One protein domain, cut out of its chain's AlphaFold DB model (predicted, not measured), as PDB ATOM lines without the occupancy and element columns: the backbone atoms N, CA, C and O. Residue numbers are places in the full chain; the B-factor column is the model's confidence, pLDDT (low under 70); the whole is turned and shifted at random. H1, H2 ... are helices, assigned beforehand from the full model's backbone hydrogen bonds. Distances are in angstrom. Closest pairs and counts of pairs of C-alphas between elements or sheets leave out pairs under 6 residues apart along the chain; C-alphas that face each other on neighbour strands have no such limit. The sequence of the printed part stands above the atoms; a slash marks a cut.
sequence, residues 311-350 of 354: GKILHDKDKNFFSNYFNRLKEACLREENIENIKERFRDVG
ATOM      1  N   GLY A 311      43.434  77.932  72.705       82.56
ATOM      2  CA  GLY A 311      44.446  78.710  73.404       82.56
ATOM      3  C   GLY A 311      45.841  78.539  72.800       82.56
ATOM      4  O   GLY A 311      46.570  79.519  72.640       82.56
ATOM      5  N   LYS A 312      46.190  77.312  72.397       83.44
ATOM      6  CA  LYS A 312      47.460  77.017  71.733       83.44
ATOM      7  C   LYS A 312      47.589  77.740  70.392       83.44
ATOM      8  O   LYS A 312      48.643  78.305  70.137       83.44
ATOM      9  N   ILE A 313      46.533  77.792  69.576       80.50
ATOM     10  CA  ILE A 313      46.559  78.511  68.286       80.50
ATOM     11  C   ILE A 313      46.924  79.991  68.486       80.50
ATOM     12  O   ILE A 313      47.753  80.535  67.757       80.50
ATOM     13  N   LEU A 314      46.339  80.637  69.497       79.88
ATOM     14  CA  LEU A 314      46.643  82.034  69.823       79.88
ATOM     15  C   LEU A 314      48.093  82.216  70.285       79.88
ATOM     16  O   LEU A 314      48.759  83.157  69.853       79.88
ATOM     17  N   HIS A 315      48.581  81.309  71.134       83.88
ATOM     18  CA  HIS A 315      49.951  81.342  71.642       83.88
ATOM     19  C   HIS A 315      51.003  81.050  70.562       83.88
ATOM     20  O   HIS A 315      52.038  81.709  70.514       83.88
ATOM     21  N   ASP A 316      50.745  80.091  69.674       83.44
ATOM     22  CA  ASP A 316      51.665  79.727  68.595       83.44
ATOM     23  C   ASP A 316      51.806  80.875  67.580       83.44
ATOM     24  O   ASP A 316      52.886  81.079  67.022       83.44
ATOM     25  N   LYS A 317      50.746  81.676  67.387       78.38
ATOM     26  CA  LYS A 317      50.796  82.904  66.580       78.38
ATOM     27  C   LYS A 317      51.610  84.012  67.248       78.38
ATOM     28  O   LYS A 317      52.414  84.669  66.590       78.38
ATOM     29  N   ASP A 318      51.348  84.275  68.523       80.44
ATOM     30  CA  ASP A 318      52.065  85.267  69.319       80.44
ATOM     31  C   ASP A 318      52.333  84.684  70.705       80.44
ATOM     32  O   ASP A 318      51.435  84.570  71.542       80.44
ATOM     33  N   LYS A 319      53.599  84.349  70.973       85.81
ATOM     34  CA  LYS A 319      54.014  83.763  72.256       85.81
ATOM     35  C   LYS A 319      53.697  84.675  73.444       85.81
ATOM     36  O   LYS A 319      53.529  84.191  74.560       85.81
ATOM     37  N   ASN A 320      53.580  85.982  73.207       84.31
ATOM     38  CA  ASN A 320      53.214  86.976  74.210       84.31
ATOM     39  C   ASN A 320      51.711  87.291  74.211       84.31
ATOM     40  O   ASN A 320      51.288  88.217  74.899       84.31
ATOM     41  N   PHE A 321      50.876  86.554  73.471       83.62
ATOM     42  CA  PHE A 321      49.456  86.871  73.319       83.62
ATOM     43  C   PHE A 321      48.743  86.987  74.674       83.62
ATOM     44  O   PHE A 321      48.108  88.005  74.963       83.62
ATOM     45  N   PHE A 322      48.883  85.965  75.527       82.88
ATOM     46  CA  PHE A 322      48.239  85.930  76.840       82.88
ATOM     47  C   PHE A 322      48.844  86.940  77.816       82.88
ATOM     48  O   PHE A 322      48.095  87.637  78.501       82.88
ATOM     49  N   SER A 323      50.171  87.092  77.854       85.38
ATOM     50  CA  SER A 323      50.817  88.088  78.719       85.38
ATOM     51  C   SER A 323      50.393  89.512  78.339       85.38
ATOM     52  O   SER A 323      49.970  90.281  79.204       85.38
ATOM     53  N   ASN A 324      50.377  89.833  77.044       81.56
ATOM     54  CA  ASN A 324      49.880  91.103  76.517       81.56
ATOM     55  C   ASN A 324      48.392  91.306  76.831       81.56
ATOM     56  O   ASN A 324      47.989  92.402  77.214       81.56
ATOM     57  N   TYR A 325      47.572  90.260  76.705       77.06
ATOM     58  CA  TYR A 325      46.158  90.302  77.072       77.06
ATOM     59  C   TYR A 325      45.953  90.662  78.548       77.06
ATOM     60  O   TYR A 325      45.230  91.612  78.854       77.06
ATOM     61  N   PHE A 326      46.631  89.971  79.464       77.12
ATOM     62  CA  PHE A 326      46.510  90.259  80.892       77.12
ATOM     63  C   PHE A 326      47.082  91.632  81.264       77.12
ATOM     64  O   PHE A 326      46.531  92.290  82.144       77.12
ATOM     65  N   ASN A 327      48.132  92.101  80.586       76.44
ATOM     66  CA  ASN A 327      48.660  93.454  80.788       76.44
ATOM     67  C   ASN A 327      47.643  94.524  80.374       76.44
ATOM     68  O   ASN A 327      47.363  95.429  81.159       76.44
ATOM     69  N   ARG A 328      46.995  94.367  79.216       71.56
ATOM     70  CA  ARG A 328      45.913  95.265  78.785       71.56
ATOM     71  C   ARG A 328      44.740  95.280  79.767       71.56
ATOM     72  O   ARG A 328      44.157  96.331  80.019       71.56
ATOM     73  N   LEU A 329      44.405  94.133  80.364       66.94
ATOM     74  CA  LEU A 329      43.378  94.060  81.406       66.94
ATOM     75  C   LEU A 329      43.756  94.839  82.674       66.94
ATOM     76  O   LEU A 329      42.890  95.484  83.270       66.94
ATOM     77  N   LYS A 330      45.034  94.816  83.069       68.56
ATOM     78  CA  LYS A 330      45.550  95.640  84.174       68.56
ATOM     79  C   LYS A 330      45.454  97.130  83.843       68.56
ATOM     80  O   LYS A 330      44.965  97.904  84.661       68.56
ATOM     81  N   GLU A 331      45.864  97.524  82.637       66.19
ATOM     82  CA  GLU A 331      45.790  98.912  82.147       66.19
ATOM     83  C   GLU A 331      44.349  99.432  82.057       66.19
ATOM     84  O   GLU A 331      44.092 100.616  82.276       66.19
ATOM     85  N   ALA A 332      43.390  98.541  81.796       61.28
ATOM     86  CA  ALA A 332      41.958  98.818  81.824       61.28
ATOM     87  C   ALA A 332      41.376  98.960  83.251       61.28
ATOM     88  O   ALA A 332      40.161  98.994  83.416       61.28
ATOM     89  N   CYS A 333      42.219  99.059  84.285       58.00
ATOM     90  CA  CYS A 333      41.835  99.207  85.692       58.00
ATOM     91  C   CYS A 333      40.995  98.045  86.258       58.00
ATOM     92  O   CYS A 333      40.260  98.230  87.238       58.00
ATOM     93  N   LEU A 334      41.106  96.832  85.699       61.53
ATOM     94  CA  LEU A 334      40.569  95.653  86.376       61.53
ATOM     95  C   LEU A 334      41.383  95.368  87.643       61.53
ATOM     96  O   LEU A 334      42.609  95.446  87.655       61.53
ATOM     97  N   ARG A 335      40.687  95.015  88.730       63.09
ATOM     98  CA  ARG A 335      41.328  94.634  89.998       63.09
ATOM     99  C   ARG A 335      42.164  93.372  89.795       63.09
ATOM    100  O   ARG A 335      41.699  92.451  89.129       63.09
ATOM    101  N   GLU A 336      43.328  93.295  90.436       69.75
ATOM    102  CA  GLU A 336      44.239  92.145  90.325       69.75
ATOM    103  C   GLU A 336      43.564  90.805  90.650       69.75
ATOM    104  O   GLU A 336      43.736  89.845  89.910       69.75
ATOM    105  N   GLU A 337      42.707  90.766  91.675       66.75
ATOM    106  CA  GLU A 337      41.905  89.586  92.036       66.75
ATOM    107  C   GLU A 337      41.051  89.072  90.862       66.75
ATOM    108  O   GLU A 337      40.989  87.874  90.603       66.75
ATOM    109  N   ASN A 338      40.436  89.975  90.088       67.12
ATOM    110  CA  ASN A 338      39.646  89.578  88.923       67.12
ATOM    111  C   ASN A 338      40.537  88.968  87.834       67.12
ATOM    112  O   ASN A 338      40.113  88.052  87.136       67.12
ATOM    113  N   ILE A 339      41.755  89.486  87.676       70.12
ATOM    114  CA  ILE A 339      42.706  89.022  86.665       70.12
ATOM    115  C   ILE A 339      43.232  87.635  87.030       70.12
ATOM    116  O   ILE A 339      43.261  86.761  86.164       70.12
ATOM    117  N   GLU A 340      43.584  87.396  88.294       76.62
ATOM    118  CA  GLU A 340      44.008  86.070  88.756       76.62
ATOM    119  C   GLU A 340      42.882  85.034  88.653       76.62
ATOM    120  O   GLU A 340      43.124  83.933  88.163       76.62
ATOM    121  N   ASN A 341      41.635  85.408  88.952       69.81
ATOM    122  CA  ASN A 341      40.485  84.524  88.735       69.81
ATOM    123  C   ASN A 341      40.283  84.181  87.244       69.81
ATOM    124  O   ASN A 341      39.956  83.045  86.905       69.81
ATOM    125  N   ILE A 342      40.481  85.135  86.319       73.31
ATOM    126  CA  ILE A 342      40.439  84.843  84.872       73.31
ATOM    127  C   ILE A 342      41.562  83.866  84.512       73.31
ATOM    128  O   ILE A 342      41.312  82.879  83.827       73.31
ATOM    129  N   LYS A 343      42.788  84.103  84.985       80.06
ATOM    130  CA  LYS A 343      43.921  83.202  84.738       80.06
ATOM    131  C   LYS A 343      43.656  81.787  85.242       80.06
ATOM    132  O   LYS A 343      43.924  80.835  84.515       80.06
ATOM    133  N   GLU A 344      43.124  81.643  86.453       79.12
ATOM    134  CA  GLU A 344      42.748  80.346  87.020       79.12
ATOM    135  C   GLU A 344      41.747  79.619  86.118       79.12
ATOM    136  O   GLU A 344      41.981  78.471  85.761       79.12
ATOM    137  N   ARG A 345      40.726  80.314  85.605       73.25
ATOM    138  CA  ARG A 345      39.769  79.723  84.655       73.25
ATOM    139  C   ARG A 345      40.399  79.246  83.353       73.25
ATOM    140  O   ARG A 345      40.017  78.192  82.852       73.25
ATOM    141  N   PHE A 346      41.353  79.992  82.798       79.12
ATOM    142  CA  PHE A 346      42.096  79.539  81.618       79.12
ATOM    143  C   PHE A 346      42.865  78.247  81.936       79.12
ATOM    144  O   PHE A 346      42.819  77.300  81.150       79.12
ATOM    145  N   ARG A 347      43.490  78.164  83.119       82.44
ATOM    146  CA  ARG A 347      44.176  76.946  83.581       82.44
ATOM    147  C   ARG A 347      43.205  75.783  83.821       82.44
ATOM    148  O   ARG A 347      43.537  74.659  83.449       82.44
ATOM    149  N   ASP A 348      42.016  76.035  84.373       77.75
ATOM    150  CA  ASP A 348      40.983  75.014  84.625       77.75
ATOM    151  C   ASP A 348      40.580  74.280  83.345       77.75
ATOM    152  O   ASP A 348      40.406  73.058  83.342       77.75
ATOM    153  N   VAL A 349      40.477  75.016  82.235       75.25
ATOM    154  CA  VAL A 349      40.163  74.445  80.917       75.25
ATOM    155  C   VAL A 349      41.384  73.963  80.137       75.25
ATOM    156  O   VAL A 349      41.246  73.515  78.998       75.25
ATOM    157  N   GLY A 350      42.570  74.009  80.745       78.75
ATOM    158  CA  GLY A 350      43.814  73.495  80.175       78.75
ATOM    159  C   GLY A 350      44.569  74.466  79.266       78.75
ATOM    160  O   GLY A 350      45.544  74.055  78.641       78.75
TER     161      GLY A 350
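AT A GLANCE: This is residues 311 to 350 of the 354 residues of an uncharacterized protein of Methanosarcinales archaeon ANME-1 ERB6 (UniProt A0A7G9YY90). Three helices follow one another round a flat, open frame: H2 and the longer H3 make a splayed helical hairpin, and the short H1 turns off the other end of H2 at a corner, on the same side as H3. The two ends of the printed part come back towards each other, with the C-alphas of Gly 311 and Gly 350 8.6 A apart, while H1 and H3 stay apart. The printed part has 40 residues with three named helices, H1, H2 and H3 in that order, and no named strand; the class is all helix. It is only just compact, close to loose, with a radius of gyration of the C-alphas of 10.7 A, and its C-alphas span 28 by 22 by 8 A.

IN THESE COORDINATES: Begin with the longest helix, H3, residues 336 to 348: find C-alpha 336 at (44.239, 92.145, 90.325), from which the helix runs 18.3 A to C-alpha 348 at (40.983, 75.014, 84.625). Go back along the chain to H2, residues 321 to 331, which measures 15.4 A from first to last C-alpha. Before it comes H1, residues 311 to 317, which begins at C-alpha 311 at (44.446, 78.710, 73.404) and measures 10.2 A.

HOW THE PARTS SIT: Look first at H2 and H3, which touch, H3 with its residues 336 to 339 alone. Their closest C-alphas are those of Phe 326 and Ile 339, 7.0 A apart. The two run opposite ways at a shallow tilt of 23 degrees and form a helical hairpin; their centres are 12.1 A apart. Now look at the beginning of H2: H1 and H2 only just touch, and only at the corner by their link, with 3 pairs of C-alphas within 8 A. The closest are the C-alphas of His 315 and Phe 321, 5.8 A apart, and the lines of the two helices stand about perpendicular, at 78 degrees. H1 and H3 are apart. Along the backbone of H1, H2 and H3 you find every O i to N i+4 pair within hydrogen-bond range.

THE WHOLE: The outline is flat, and the two C-alphas farthest apart are those of Asp 316 and Arg 335, at 28.1 A. The printed part has no cut, and both of its links are tight: 3 residues between H1 and H2, and 4 between H2 and H3. Read the B-factor column for the model's confidence: the mean pLDDT of the printed part is 75.6, and residues 329 to 338 and residue 341 are under 70. H1 has a mean pLDDT of 82, H2 of 76 and H3 of 74.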